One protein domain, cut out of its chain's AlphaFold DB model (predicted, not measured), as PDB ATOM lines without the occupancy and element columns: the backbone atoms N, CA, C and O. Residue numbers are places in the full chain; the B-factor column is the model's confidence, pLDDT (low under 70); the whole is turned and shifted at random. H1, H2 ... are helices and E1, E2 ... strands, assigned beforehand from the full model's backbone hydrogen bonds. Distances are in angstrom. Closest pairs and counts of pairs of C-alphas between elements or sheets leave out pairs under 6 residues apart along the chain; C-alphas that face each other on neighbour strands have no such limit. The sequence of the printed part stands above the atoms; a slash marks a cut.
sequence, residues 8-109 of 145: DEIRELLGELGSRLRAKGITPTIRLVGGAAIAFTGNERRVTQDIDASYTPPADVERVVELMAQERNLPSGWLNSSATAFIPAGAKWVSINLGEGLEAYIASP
ATOM      1  N   ASP A   8      33.133 -38.899   4.630       90.31
ATOM      2  CA  ASP A   8      34.234 -38.300   5.385       90.31
ATOM      3  C   ASP A   8      35.506 -38.220   4.540       90.31
ATOM      4  O   ASP A   8      36.142 -37.168   4.499       90.31
ATOM      5  N   GLU A   9      35.819 -39.264   3.765       91.62
ATOM      6  CA  GLU A   9      36.930 -39.225   2.806       91.62
ATOM      7  C   GLU A   9      36.703 -38.175   1.712       91.62
ATOM      8  O   GLU A   9      37.637 -37.466   1.341       91.62
ATOM      9  N   ILE A  10      35.471 -38.024   1.209       92.19
ATOM     10  CA  ILE A  10      35.148 -36.972   0.233       92.19
ATOM     11  C   ILE A  10      35.383 -35.586   0.849       92.19
ATOM     12  O   ILE A  10      35.975 -34.720   0.204       92.19
ATOM     13  N   ARG A  11      34.948 -35.361   2.095       92.94
ATOM     14  CA  ARG A  11      35.168 -34.091   2.806       92.94
ATOM     15  C   ARG A  11      36.651 -33.804   2.995       92.94
ATOM     16  O   ARG A  11      37.081 -32.687   2.724       92.94
ATOM     17  N   GLU A  12      37.413 -34.801   3.432       94.12
ATOM     18  CA  GLU A  12      38.853 -34.688   3.653       94.12
ATOM     19  C   GLU A  12      39.588 -34.343   2.352       94.12
ATOM     20  O   GLU A  12      40.313 -33.349   2.295       94.12
ATOM     21  N   LEU A  13      39.348 -35.110   1.284       95.19
ATOM     22  CA  LEU A  13      40.004 -34.915  -0.008       95.19
ATOM     23  C   LEU A  13      39.668 -33.555  -0.624       95.19
ATOM     24  O   LEU A  13      40.557 -32.864  -1.122       95.19
ATOM     25  N   LEU A  14      38.400 -33.140  -0.587       95.44
ATOM     26  CA  LEU A  14      37.999 -31.845  -1.137       95.44
ATOM     27  C   LEU A  14      38.516 -30.676  -0.286       95.44
ATOM     28  O   LEU A  14      38.956 -29.675  -0.850       95.44
ATOM     29  N   GLY A  15      38.532 -30.796   1.045       95.38
ATOM     30  CA  GLY A  15      39.121 -29.782   1.926       95.38
ATOM     31  C   GLY A  15      40.633 -29.624   1.714       95.38
ATOM     32  O   GLY A  15      41.155 -28.504   1.668       95.38
ATOM     33  N   GLU A  16      41.339 -30.734   1.499       95.94
ATOM     34  CA  GLU A  16      42.760 -30.738   1.146       95.94
ATOM     35  C   GLU A  16      43.004 -30.090  -0.228       95.94
ATOM     36  O   GLU A  16      43.879 -29.229  -0.360       95.94
ATOM     37  N   LEU A  17      42.195 -30.436  -1.236       96.44
ATOM     38  CA  LEU A  17      42.235 -29.821  -2.566       96.44
ATOM     39  C   LEU A  17      42.054 -28.296  -2.486       96.44
ATOM     40  O   LEU A  17      42.843 -27.550  -3.071       96.44
ATOM     41  N   GLY A  18      41.063 -27.829  -1.718       96.06
ATOM     42  CA  GLY A  18      40.831 -26.402  -1.473       96.06
ATOM     43  C   GLY A  18      42.024 -25.719  -0.815       96.06
ATOM     44  O   GLY A  18      42.470 -24.666  -1.269       96.06
ATOM     45  N   SER A  19      42.611 -26.352   0.202       95.31
ATOM     46  CA  SER A  19      43.792 -25.826   0.898       95.31
ATOM     47  C   SER A  19      44.997 -25.676  -0.040       95.31
ATOM     48  O   SER A  19      45.656 -24.632  -0.053       95.31
ATOM     49  N   ARG A  20      45.258 -26.686  -0.882       96.44
ATOM     50  CA  ARG A  20      46.361 -26.687  -1.860       96.44
ATOM     51  C   ARG A  20      46.179 -25.625  -2.945       96.44
ATOM     52  O   ARG A  20      47.151 -24.975  -3.333       96.44
ATOM     53  N   LEU A  21      44.954 -25.439  -3.437       96.50
ATOM     54  CA  LEU A  21      44.639 -24.413  -4.437       96.50
ATOM     55  C   LEU A  21      44.709 -23.006  -3.838       96.50
ATOM     56  O   LEU A  21      45.324 -22.118  -4.431       96.50
ATOM     57  N   ARG A  22      44.207 -22.819  -2.613       95.19
ATOM     58  CA  ARG A  22      44.311 -21.545  -1.894       95.19
ATOM     59  C   ARG A  22      45.759 -21.132  -1.655       95.19
ATOM     60  O   ARG A  22      46.082 -19.960  -1.828       95.19
ATOM     61  N   ALA A  23      46.645 -22.073  -1.323       95.00
ATOM     62  CA  ALA A  23      48.080 -21.806  -1.183       95.00
ATOM     63  C   ALA A  23      48.729 -21.290  -2.485       95.00
ATOM     64  O   ALA A  23      49.771 -20.641  -2.442       95.00
ATOM     65  N   LYS A  24      48.102 -21.541  -3.641       94.50
ATOM     66  CA  LYS A  24      48.493 -21.016  -4.959       94.50
ATOM     67  C   LYS A  24      47.746 -19.726  -5.340       94.50
ATOM     68  O   LYS A  24      47.888 -19.262  -6.466       94.50
ATOM     69  N   GLY A  25      46.949 -19.156  -4.433       95.88
ATOM     70  CA  GLY A  25      46.128 -17.967  -4.679       95.88
ATOM     71  C   GLY A  25      44.851 -18.235  -5.480       95.88
ATOM     72  O   GLY A  25      44.262 -17.297  -6.009       95.88
ATOM     73  N   ILE A  26      44.423 -19.496  -5.589       96.44
ATOM     74  CA  ILE A  26      43.272 -19.910  -6.397       96.44
ATOM     75  C   ILE A  26      42.127 -20.297  -5.465       96.44
ATOM     76  O   ILE A  26      42.297 -21.128  -4.578       96.44
ATOM     77  N   THR A  27      40.947 -19.718  -5.676       95.00
ATOM     78  CA  THR A  27      39.714 -20.123  -4.989       95.00
ATOM     79  C   THR A  27      38.820 -20.850  -5.987       95.00
ATOM     80  O   THR A  27      38.185 -20.193  -6.813       95.00
ATOM     81  N   PRO A  28      38.806 -22.193  -5.983       96.19
ATOM     82  CA  PRO A  28      37.987 -22.954  -6.903       96.19
ATOM     83  C   PRO A  28      36.524 -22.973  -6.456       96.19
ATOM     84  O   PRO A  28      36.213 -23.017  -5.263       96.19
ATOM     85  N   THR A  29      35.629 -23.054  -7.432       96.88
ATOM     86  CA  THR A  29      34.245 -23.476  -7.211       96.88
ATOM     87  C   THR A  29      34.128 -24.948  -7.585       96.88
ATOM     88  O   THR A  29      34.500 -25.325  -8.694       96.88
ATOM     89  N   ILE A  30      33.589 -25.778  -6.691       96.50
ATOM     90  CA  ILE A  30      33.323 -27.205  -6.911       96.50
ATOM     91  C   ILE A  30      31.830 -27.466  -6.726       96.50
ATOM     92  O   ILE A  30      31.230 -27.096  -5.717       96.50
ATOM     93  N   ARG A  31      31.210 -28.128  -7.700       96.69
ATOM     94  CA  ARG A  31      29.798 -28.500  -7.665       96.69
ATOM     95  C   ARG A  31      29.648 -29.999  -7.878       96.69
ATOM     96  O   ARG A  31      29.833 -30.486  -8.993       96.69
ATOM     97  N   LEU A  32      29.319 -30.702  -6.804       94.94
ATOM     98  CA  LEU A  32      29.153 -32.149  -6.769       94.94
ATOM     99  C   LEU A  32      27.816 -32.563  -7.383       94.94
ATOM    100  O   LEU A  32      26.778 -31.936  -7.143       94.94
ATOM    101  N   VAL A  33      27.840 -33.672  -8.113       92.25
ATOM    102  CA  VAL A  33      26.664 -34.328  -8.696       92.25
ATOM    103  C   VAL A  33      26.720 -35.839  -8.435       92.25
ATOM    104  O   VAL A  33      27.576 -36.318  -7.689       92.25
ATOM    105  N   GLY A  34      25.774 -36.599  -8.990       86.94
ATOM    106  CA  GLY A  34      25.818 -38.063  -8.960       86.94
ATOM    107  C   GLY A  34      25.824 -38.669  -7.551       86.94
ATOM    108  O   GLY A  34      25.203 -38.144  -6.621       86.94
ATOM    109  N   GLY A  35      26.513 -39.803  -7.398       83.75
ATOM    110  CA  GLY A  35      26.596 -40.544  -6.135       83.75
ATOM    111  C   GLY A  35      27.241 -39.742  -5.004       83.75
ATOM    112  O   GLY A  35      26.762 -39.802  -3.870       83.75
ATOM    113  N   ALA A  36      28.256 -38.933  -5.330       86.88
ATOM    114  CA  ALA A  36      28.923 -38.050  -4.380       86.88
ATOM    115  C   ALA A  36      27.949 -37.021  -3.791       86.88
ATOM    116  O   ALA A  36      27.855 -36.907  -2.575       86.88
ATOM    117  N   ALA A  37      27.152 -36.334  -4.616       90.12
ATOM    118  CA  ALA A  37      26.143 -35.400  -4.112       90.12
ATOM    119  C   ALA A  37      25.056 -36.089  -3.270       90.12
ATOM    120  O   ALA A  37      24.634 -35.534  -2.257       90.12
ATOM    121  N   ILE A  38      24.629 -37.302  -3.647       85.31
ATOM    122  CA  ILE A  38      23.629 -38.068  -2.884       85.31
ATOM    123  C   ILE A  38      24.151 -38.420  -1.485       85.31
ATOM    124  O   ILE A  38      23.380 -38.336  -0.528       85.31
ATOM    125  N   ALA A  39      25.440 -38.745  -1.331       85.06
ATOM    126  CA  ALA A  39      26.026 -39.023  -0.016       85.06
ATOM    127  C   ALA A  39      25.807 -37.855   0.970       85.06
ATOM    128  O   ALA A  39      25.424 -38.076   2.117       85.06
ATOM    129  N   PHE A  40      25.903 -36.603   0.501       83.88
ATOM    130  CA  PHE A  40      25.661 -35.399   1.314       83.88
ATOM    131  C   PHE A  40      24.184 -35.137   1.665       83.88
ATOM    132  O   PHE A  40      23.904 -34.253   2.473       83.88
ATOM    133  N   THR A  41      23.226 -35.880   1.098       77.00
ATOM    134  CA  THR A  41      21.782 -35.681   1.358       77.00
ATOM    135  C   THR A  41      21.231 -36.467   2.556       77.00
ATOM    136  O   THR A  41      20.024 -36.443   2.789       77.00
ATOM    137  N   GLY A  42      22.097 -37.122   3.342       67.00
ATOM    138  CA  GLY A  42      21.721 -37.846   4.567       67.00
ATOM    139  C   GLY A  42      21.745 -39.374   4.448       67.00
ATOM    140  O   GLY A  42      21.299 -40.063   5.359       67.00
ATOM    141  N   ASN A  43      22.272 -39.919   3.346       64.75
ATOM    142  CA  ASN A  43      22.535 -41.353   3.206       64.75
ATOM    143  C   ASN A  43      24.019 -41.646   3.486       64.75
ATOM    144  O   ASN A  43      24.792 -41.947   2.579       64.75
ATOM    145  N   GLU A  44      24.412 -41.524   4.756       58.84
ATOM    146  CA  GLU A  44      25.810 -41.609   5.224       58.84
ATOM    147  C   GLU A  44      26.472 -42.973   4.973       58.84
ATOM    148  O   GLU A  44      27.694 -43.073   4.932       58.84
ATOM    149  N   ARG A  45      25.681 -44.035   4.761       58.34
ATOM    150  CA  ARG A  45      26.194 -45.381   4.445       58.34
ATOM    151  C   ARG A  45      26.587 -45.552   2.979       58.34
ATOM    152  O   ARG A  45      27.075 -46.618   2.604       58.34
ATOM    153  N   ARG A  46      26.323 -44.556   2.133       69.50
ATOM    154  CA  ARG A  46      26.607 -44.642   0.707       69.50
ATOM    155  C   ARG A  46      28.095 -44.434   0.450       69.50
ATOM    156  O   ARG A  46      28.663 -43.425   0.850       69.50
ATOM    157  N   VAL A  47      28.674 -45.364  -0.297       70.31
ATOM    158  CA  VAL A  47      30.006 -45.230  -0.883       70.31
ATOM    159  C   VAL A  47      29.898 -45.029  -2.395       70.31
ATOM    160  O   VAL A  47      28.935 -45.485  -3.020       70.31
ATOM    161  N   THR A  48      30.852 -44.311  -2.985       74.56
ATOM    162  CA  THR A  48      30.918 -44.054  -4.435       74.56
ATOM    163  C   THR A  48      32.309 -44.369  -4.970       74.56
ATOM    164  O   THR A  48      33.290 -44.161  -4.267       74.56
ATOM    165  N   GLN A  49      32.402 -44.884  -6.196       75.06
ATOM    166  CA  GLN A  49      33.687 -45.263  -6.802       75.06
ATOM    167  C   GLN A  49      34.491 -44.051  -7.289       75.06
ATOM    168  O   GLN A  49      35.712 -44.110  -7.412       75.06
ATOM    169  N   ASP A  50      33.793 -42.957  -7.567       78.00
ATOM    170  CA  ASP A  50      34.324 -41.693  -8.044       78.00
ATOM    171  C   ASP A  50      33.529 -40.508  -7.477       78.00
ATOM    172  O   ASP A  50      32.383 -40.634  -7.022       78.00
ATOM    173  N   ILE A  51      34.179 -39.343  -7.460       90.94
ATOM    174  CA  ILE A  51      33.584 -38.068  -7.072       90.94
ATOM    175  C   ILE A  51      33.260 -37.299  -8.351       90.94
ATOM    176  O   ILE A  51      34.124 -36.645  -8.934       90.94
ATOM    177  N   ASP A  52      32.005 -37.364  -8.786       91.88
ATOM    178  CA  ASP A  52      31.529 -36.583  -9.925       91.88
ATOM    179  C   ASP A  52      31.327 -35.113  -9.542       91.88
ATOM    180  O   ASP A  52      30.527 -34.778  -8.657       91.88
ATOM    181  N   ALA A  53      32.015 -34.215 -10.244       94.56
ATOM    182  CA  ALA A  53      31.950 -32.789  -9.977       94.56
ATOM    183  C   ALA A  53      32.216 -31.941 -11.223       94.56
ATOM    184  O   ALA A  53      33.138 -32.205 -11.985       94.56
ATOM    185  N   SER A  54      31.479 -30.841 -11.365       95.31
ATOM    186  CA  SER A  54      31.940 -29.721 -12.194       95.31
ATOM    187  C   SER A  54      32.764 -28.767 -11.335       95.31
ATOM    188  O   SER A  54      32.415 -28.533 -10.176       95.31
ATOM    189  N   TYR A  55      33.842 -28.210 -11.877       95.94
ATOM    190  CA  TYR A  55      34.717 -27.318 -11.124       95.94
ATOM    191  C   TYR A  55      35.345 -26.235 -11.997       95.94
ATOM    192  O   TYR A  55      35.404 -26.335 -13.223       95.94
ATOM    193  N   THR A  56      35.776 -25.147 -11.368       95.38
ATOM    194  CA  THR A  56      36.380 -23.993 -12.046       95.38
ATOM    195  C   THR A  56      37.433 -23.356 -11.137       95.38
ATOM    196  O   THR A  56      37.132 -23.177  -9.958       95.38
ATOM    197  N   PRO A  57      38.624 -22.978 -11.648       95.94
ATOM    198  CA  PRO A  57      39.117 -23.186 -13.018       95.94
ATOM    199  C   PRO A  57      39.610 -24.632 -13.261       95.94
ATOM    200  O   PRO A  57      40.312 -25.178 -12.412       95.94
ATOM    201  N   PRO A  58      39.278 -25.267 -14.406       94.56
ATOM    202  CA  PRO A  58      39.538 -26.695 -14.627       94.56
ATOM    203  C   PRO A  58      41.029 -27.043 -14.639       94.56
ATOM    204  O   PRO A  58      41.446 -27.912 -13.884       94.56
ATOM    205  N   ALA A  59      41.849 -26.304 -15.391       95.38
ATOM    206  CA  ALA A  59      43.269 -26.622 -15.557       95.38
ATOM    207  C   ALA A  59      44.064 -26.612 -14.238       95.38
ATOM    208  O   ALA A  59      44.988 -27.404 -14.052       95.38
ATOM    209  N   ASP A  60      43.734 -25.708 -13.313       96.31
ATOM    210  CA  ASP A  60      44.412 -25.651 -12.018       96.31
ATOM    211  C   ASP A  60      43.934 -26.739 -11.066       96.31
ATOM    212  O   ASP A  60      44.756 -27.332 -10.363       96.31
ATOM    213  N   VAL A  61      42.627 -27.022 -11.070       96.75
ATOM    214  CA  VAL A  61      42.042 -28.108 -10.281       96.75
ATOM    215  C   VAL A  61      42.611 -29.450 -10.739       96.75
ATOM    216  O   VAL A  61      43.134 -30.187  -9.909       96.75
ATOM    217  N   GLU A  62      42.600 -29.730 -12.042       96.12
ATOM    218  CA  GLU A  62      43.108 -30.974 -12.640       96.12
ATOM    219  C   GLU A  62      44.575 -31.222 -12.274       96.12
ATOM    220  O   GLU A  62      44.921 -32.298 -11.788       96.12
ATOM    221  N   ARG A  63      45.427 -30.193 -12.369       96.38
ATOM    222  CA  ARG A  63      46.846 -30.300 -11.997       96.38
ATOM    223  C   ARG A  63      47.046 -30.698 -10.534       96.38
ATOM    224  O   ARG A  63      47.947 -31.470 -10.218       96.38
ATOM    225  N   VAL A  64      46.248 -30.147  -9.615       96.88
ATOM    226  CA  VAL A  64      46.353 -30.486  -8.183       96.88
ATOM    227  C   VAL A  64      45.758 -31.866  -7.899       96.88
ATOM    228  O   VAL A  64      46.331 -32.614  -7.109       96.88
ATOM    229  N   VAL A  65      44.664 -32.228  -8.570       96.50
ATOM    230  CA  VAL A  65      44.022 -33.549  -8.484       96.50
ATOM    231  C   VAL A  65      44.975 -34.664  -8.913       96.50
ATOM    232  O   VAL A  65      45.048 -35.688  -8.231       96.50
ATOM    233  N   GLU A  66      45.730 -34.465  -9.996       95.88
ATOM    234  CA  GLU A  66      46.740 -35.414 -10.480       95.88
ATOM    235  C   GLU A  66      47.877 -35.612  -9.471       95.88
ATOM    236  O   GLU A  66      48.247 -36.749  -9.173       95.88
ATOM    237  N   LEU A  67      48.392 -34.523  -8.892       96.31
ATOM    238  CA  LEU A  67      49.423 -34.583  -7.851       96.31
ATOM    239  C   LEU A  67      48.917 -35.319  -6.604       96.31
ATOM    240  O   LEU A  67      49.577 -36.228  -6.107       96.31
ATOM    241  N   MET A  68      47.712 -34.981  -6.136       96.69
ATOM    242  CA  MET A  68      47.078 -35.670  -5.009       96.69
ATOM    243  C   MET A  68      46.877 -37.159  -5.287       96.69
ATOM    244  O   MET A  68      47.064 -37.975  -4.386       96.69
ATOM    245  N   ALA A  69      46.517 -37.528  -6.522       95.00
ATOM    246  CA  ALA A  69      46.333 -38.926  -6.885       95.00
ATOM    247  C   ALA A  69      47.627 -39.734  -6.724       95.00
ATOM    248  O   ALA A  69      47.592 -40.835  -6.178       95.00
ATOM    249  N   GLN A  70      48.765 -39.164  -7.129       94.88
ATOM    250  CA  GLN A  70      50.079 -39.789  -6.965       94.88
ATOM    251  C   GLN A  70      50.483 -39.875  -5.489       94.88
ATOM    252  O   GLN A  70      50.857 -40.942  -5.010       94.88
ATOM    253  N   GLU A  71      50.367 -38.770  -4.751       96.06
ATOM    254  CA  GLU A  71      50.816 -38.677  -3.356       96.06
ATOM    255  C   GLU A  71      49.982 -39.530  -2.394       96.06
ATOM    256  O   GLU A  71      50.516 -40.101  -1.442       96.06
ATOM    257  N   ARG A  72      48.671 -39.633  -2.635       93.31
ATOM    258  CA  ARG A  72      47.734 -40.382  -1.782       93.31
ATOM    259  C   ARG A  72      47.369 -41.756  -2.343       93.31
ATOM    260  O   ARG A  72      46.503 -42.424  -1.777       93.31
ATOM    261  N   ASN A  73      48.023 -42.183  -3.427       92.12
ATOM    262  CA  ASN A  73      47.755 -43.448  -4.113       92.12
ATOM    263  C   ASN A  73      46.255 -43.629  -4.438       92.12
ATOM    264  O   ASN A  73      45.664 -44.686  -4.201       92.12
ATOM    265  N   LEU A  74      45.618 -42.560  -4.927       92.19
ATOM    266  CA  LEU A  74      44.207 -42.560  -5.317       92.19
ATOM    267  C   LEU A  74      44.063 -43.057  -6.763       92.19
ATOM    268  O   LEU A  74      44.987 -42.904  -7.566       92.19
ATOM    269  N   PRO A  75      42.897 -43.609  -7.141       90.56
ATOM    270  CA  PRO A  75      42.609 -43.920  -8.534       90.56
ATOM    271  C   PRO A  75      42.774 -42.695  -9.445       90.56
ATOM    272  O   PRO A  75      42.377 -41.580  -9.092       90.56
ATOM    273  N   SER A  76      43.306 -42.909 -10.651       85.88
ATOM    274  CA  SER A  76      43.291 -41.893 -11.706       85.88
ATOM    275  C   SER A  76      41.839 -41.507 -12.009       85.88
ATOM    276  O   SER A  76      41.046 -42.378 -12.369       85.88
ATOM    277  N   GLY A  77      41.493 -40.228 -11.853       87.00
ATOM    278  CA  GLY A  77      40.118 -39.747 -12.027       87.00
ATOM    279  C   GLY A  77      39.229 -39.855 -10.784       87.00
ATOM    280  O   GLY A  77      38.012 -39.834 -10.924       87.00
ATOM    281  N   TRP A  78      39.803 -39.952  -9.576       93.38
ATOM    282  CA  TRP A  78      39.034 -39.924  -8.321       93.38
ATOM    283  C   TRP A  78      38.106 -38.699  -8.197       93.38
ATOM    284  O   TRP A  78      37.038 -38.815  -7.601       93.38
ATOM    285  N   LEU A  79      38.486 -37.560  -8.792       94.44
ATOM    286  CA  LEU A  79      37.612 -36.416  -9.063       94.44
ATOM    287  C   LEU A  79      37.363 -36.325 -10.575       94.44
ATOM    288  O   LEU A  79      38.297 -36.092 -11.343       94.44
ATOM    289  N   ASN A  80      36.112 -36.495 -11.001       91.12
ATOM    290  CA  ASN A  80      35.742 -36.653 -12.406       91.12
ATOM    291  C   ASN A  80      34.781 -35.548 -12.867       91.12
ATOM    292  O   ASN A  80      33.746 -35.311 -12.247       91.12
ATOM    293  N   SER A  81      35.096 -34.896 -13.989       91.69
ATOM    294  CA  SER A  81      34.258 -33.856 -14.603       91.69
ATOM    295  C   SER A  81      33.339 -34.358 -15.716       91.69
ATOM    296  O   SER A  81      32.537 -33.577 -16.231       91.69
ATOM    297  N   SER A  82      33.366 -35.652 -16.050       87.19
ATOM    298  CA  SER A  82      32.561 -36.252 -17.130       87.19
ATOM    299  C   SER A  82      31.056 -36.034 -16.951       87.19
ATOM    300  O   SER A  82      30.331 -35.835 -17.926       87.19
ATOM    301  N   ALA A  83      30.576 -36.009 -15.703       84.69
ATOM    302  CA  ALA A  83      29.173 -35.752 -15.392       84.69
ATOM    303  C   ALA A  83      28.719 -34.320 -15.744       84.69
ATOM    304  O   ALA A  83      27.517 -34.073 -15.862       84.69
ATOM    305  N   THR A  84      29.653 -33.385 -15.962       85.25
ATOM    306  CA  THR A  84      29.362 -31.976 -16.277       85.25
ATOM    307  C   THR A  84      28.526 -31.827 -17.545       85.25
ATOM    308  O   THR A  84      27.627 -30.992 -17.585       85.25
ATOM    309  N   ALA A  85      28.754 -32.676 -18.554       85.31
ATOM    310  CA  ALA A  85      28.009 -32.649 -19.816       85.31
ATOM    311  C   ALA A  85      26.509 -32.971 -19.654       85.31
ATOM    312  O   ALA A  85      25.710 -32.648 -20.529       85.31
ATOM    313  N   PHE A  86      26.126 -33.594 -18.536       83.06
ATOM    314  CA  PHE A  86      24.754 -34.008 -18.241       83.06
ATOM    315  C   PHE A  86      24.061 -33.090 -17.228       83.06
ATOM    316  O   PHE A  86      22.917 -33.341 -16.849       83.06
ATOM    317  N   ILE A  87      24.737 -32.033 -16.765       88.06
ATOM    318  CA  ILE A  87      24.144 -31.056 -15.852       88.06
ATOM    319  C   ILE A  87      23.124 -30.217 -16.638       88.06
ATOM    320  O   ILE A  87      23.492 -29.562 -17.614       88.06
ATOM    321  N   PRO A  88      21.842 -30.186 -16.227       87.19
ATOM    322  CA  PRO A  88      20.833 -29.401 -16.924       87.19
ATOM    323  C   PRO A  88      21.098 -27.899 -16.761       87.19
ATOM    324  O   PRO A  88      21.503 -27.443 -15.693       87.19
ATOM    325  N   ALA A  89      20.772 -27.099 -17.779       86.50
ATOM    326  CA  ALA A  89      20.954 -25.642 -17.740       86.50
ATOM    327  C   ALA A  89      20.230 -24.960 -16.557       86.50
ATOM    328  O   ALA A  89      20.682 -23.938 -16.053       86.50
ATOM    329  N   GLY A  90      19.121 -25.544 -16.084       89.62
ATOM    330  CA  GLY A  90      18.354 -25.086 -14.919       89.62
ATOM    331  C   GLY A  90      18.757 -25.728 -13.585       89.62
ATOM    332  O   GLY A  90      17.935 -25.751 -12.665       89.62
ATOM    333  N   ALA A  91      19.961 -26.303 -13.486       93.31
ATOM    334  CA  ALA A  91      20.445 -26.965 -12.278       93.31
ATOM    335  C   ALA A  91      20.390 -26.042 -11.054       93.31
ATOM    336  O   ALA A  91      20.814 -24.883 -11.088       93.31
ATOM    337  N   LYS A  92      19.890 -26.588  -9.947       94.88
ATOM    338  CA  LYS A  92      19.839 -25.919  -8.648       94.88
ATOM    339  C   LYS A  92      20.904 -26.494  -7.733       94.88
ATOM    340  O   LYS A  92      21.127 -27.703  -7.700       94.88
ATOM    341  N   TRP A  93      21.505 -25.613  -6.948       95.25
ATOM    342  CA  TRP A  93      22.668 -25.914  -6.126       95.25
ATOM    343  C   TRP A  93      22.394 -25.573  -4.667       95.25
ATOM    344  O   TRP A  93      21.757 -24.564  -4.366       95.25
ATOM    345  N   VAL A  94      22.888 -26.413  -3.765       94.69
ATOM    346  CA  VAL A  94      22.852 -26.193  -2.318       94.69
ATOM    347  C   VAL A  94      24.288 -26.030  -1.845       94.69
ATOM    348  O   VAL A  94      25.118 -26.891  -2.122       94.69
ATOM    349  N   SER A  95      24.593 -24.923  -1.166       94.25
ATOM    350  CA  SER A  95      25.934 -24.699  -0.615       94.25
ATOM    351  C   SER A  95      26.218 -25.682   0.518       94.25
ATOM    352  O   SER A  95      25.346 -25.957   1.346       94.25
ATOM    353  N   ILE A  96      27.445 -26.194   0.549       92.81
ATOM    354  CA  ILE A  96      27.969 -27.005   1.643       92.81
ATOM    355  C   ILE A  96      29.289 -26.411   2.133       92.81
ATOM    356  O   ILE A  96      30.054 -25.834   1.363       92.81
ATOM    357  N   ASN A  97      29.562 -26.574   3.424       90.38
ATOM    358  CA  ASN A  97      30.831 -26.171   4.017       90.38
ATOM    359  C   ASN A  97      31.790 -27.374   4.046       90.38
ATOM    360  O   ASN A  97      31.477 -28.403   4.656       90.38
ATOM    361  N   LEU A  98      32.932 -27.232   3.365       88.88
ATOM    362  CA  LEU A  98      34.040 -28.197   3.318       88.88
ATOM    363  C   LEU A  98      35.337 -27.617   3.911       88.88
ATOM    364  O   LEU A  98      36.429 -28.088   3.610       88.88
ATOM    365  N   GLY A  99      35.213 -26.591   4.753       81.81
ATOM    366  CA  GLY A  99      36.331 -25.796   5.242       81.81
ATOM    367  C   GLY A  99      36.578 -24.564   4.378       81.81
ATOM    368  O   GLY A  99      35.752 -24.172   3.552       81.81
ATOM    369  N   GLU A 100      37.720 -23.923   4.604       79.56
ATOM    370  CA  GLU A 100      38.091 -22.725   3.864       79.56
ATOM    371  C   GLU A 100      38.899 -23.053   2.600       79.56
ATOM    372  O   GLU A 100      39.622 -24.042   2.538       79.56
ATOM    373  N   GLY A 101      38.852 -22.160   1.607       87.06
ATOM    374  CA  GLY A 101      39.703 -22.245   0.415       87.06
ATOM    375  C   GLY A 101      39.041 -22.821  -0.827       87.06
ATOM    376  O   GLY A 101      39.707 -22.890  -1.851       87.06
ATOM    377  N   LEU A 102      37.753 -23.164  -0.771       93.56
ATOM    378  CA  LEU A 102      36.927 -23.437  -1.944       93.56
ATOM    379  C   LEU A 102      35.472 -23.032  -1.699       93.56
ATOM    380  O   LEU A 102      35.020 -22.958  -0.556       93.56
ATOM    381  N   GLU A 103      34.727 -22.828  -2.779       96.50
ATOM    382  CA  GLU A 103      33.269 -22.752  -2.744       96.50
ATOM    383  C   GLU A 103      32.691 -24.110  -3.143       96.50
ATOM    384  O   GLU A 103      32.900 -24.558  -4.271       96.50
ATOM    385  N   ALA A 104      31.962 -24.772  -2.243       95.94
ATOM    386  CA  ALA A 104      31.365 -26.075  -2.527       95.94
ATOM    387  C   ALA A 104      29.842 -26.042  -2.585       95.94
ATOM    388  O   ALA A 104      29.155 -25.433  -1.759       95.94
ATOM    389  N   TYR A 105      29.325 -26.790  -3.553       96.38
ATOM    390  CA  TYR A 105      27.905 -26.988  -3.770       96.38
ATOM    391  C   TYR A 105      27.597 -28.453  -4.062       96.38
ATOM    392  O   TYR A 105      28.409 -29.164  -4.648       96.38
ATOM    393  N   ILE A 106      26.383 -28.879  -3.728       95.31
ATOM    394  CA  ILE A 106      25.792 -30.141  -4.182       95.31
ATOM    395  C   ILE A 106      24.578 -29.840  -5.057       95.31
ATOM    396  O   ILE A 106      23.845 -28.877  -4.804       95.31
ATOM    397  N   ALA A 107      24.351 -30.643  -6.093       94.06
ATOM    398  CA  ALA A 107      23.115 -30.567  -6.864       94.06
ATOM    399  C   ALA A 107      21.904 -30.856  -5.964       94.06
ATOM    400  O   ALA A 107      21.933 -31.746  -5.111       94.06
ATOM    401  N   SER A 108      20.827 -30.092  -6.146       91.25
ATOM    402  CA  SER A 108      19.588 -30.302  -5.397       91.25
ATOM    403  C   SER A 108      18.979 -31.677  -5.719       91.25
ATOM    404  O   SER A 108      19.219 -32.200  -6.812       91.25
ATOM    405  N   PRO A 109      18.140 -32.255  -4.837       87.88
ATOM    406  CA  PRO A 109      17.458 -33.519  -5.124       87.88
ATOM    407  C   PRO A 109      16.712 -33.524  -6.467       87.88
ATOM    408  O   PRO A 109      16.765 -34.507  -7.196       87.88
TER     409      PRO A 109
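What this domain is: This is residues 8 to 109 of the 145 residues of an uncharacterized protein of Glutamicibacter sp. BW80 (UniProt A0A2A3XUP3). What does the model look like at first sight? A strongly twisted sheet of four strands, E2, E1, E4 and E3, has two long helices, H1 and H3, to one side, meeting each other at a steep angle and only grazing the sheet. Of the two short helices, H4 covers edge strand E2 and H2 sits at the sheet's level beside the strands. What are its make-up and size? The 102 printed residues, with four named helices and four named strands in the order H1 E1 H2 E2 H3 H4 E3 E4, are of mixed class, and the sheet is mixed, in the order E2 E1 E4 E3. The whole is compact, with a radius of gyration of the C-alphas of 12.7 A and spans of 33 by 27 by 25 A.

How they stand to each other: How do the strands pair? E1, residues 29 to 32, is parallel to E4, residues 103 to 107, with N 30 and O 103 2.8 A apart. E2, residues 51 to 56, is antiparallel to E1, with N 31 and O 54 at 2.8 A; E3, residues 93 to 96, forms a hairpin with E4, with N 94 and O 106 at 2.8 A. Where are the short helices? H4, residues 82 to 86, lies over E2 at a height over the sheet of 8.2 A, and their closest C-alphas are those of Ser 54 and Thr 84, 5.3 A apart. H2, residues 34 to 39, is at the sheet's level; its closest C-alpha pair with E4 is Ala 37 and Ile 106, 5.3 A. How do the long helices meet? H1, residues 8 to 22, touches H3, residues 58 to 71, with its residues 17 to 21 alone; the closest C-alphas, of Leu 17 and Val 64, are 7.0 A apart. They run opposite ways at a steep tilt of 60 degrees. What do the helix backbones show? Every O i to N i+4 pair is within hydrogen-bond range in H1, H2 and H3; H4 has 0 of 1, and 1 of 2 O i to N i+3 pairs.

Where its parts are: Which elements are longest? H1 spans 20.9 A from C-alpha 8 at (34.234, -38.300, 5.385), H3 19.9 A and E2 15.2 A. How long are the others? E4 spans 13.5 A and ends at C-alpha 107 at (23.115, -30.567, -6.864); E1 spans 10.1 A, E3 9.5 A, H2 9.0 A and H4 8.2 A.

The domain as a whole: How far does it reach? The two C-alphas farthest apart, of Glu 71 and Gly 90, are 37.0 A apart. Are there cuts or long links? The printed part has no cut, and the link from H2 to E2 is long, with 11 residues. Where is confidence low? Residues 42 to 46 are under 70, while the mean pLDDT of the printed part is 90.2.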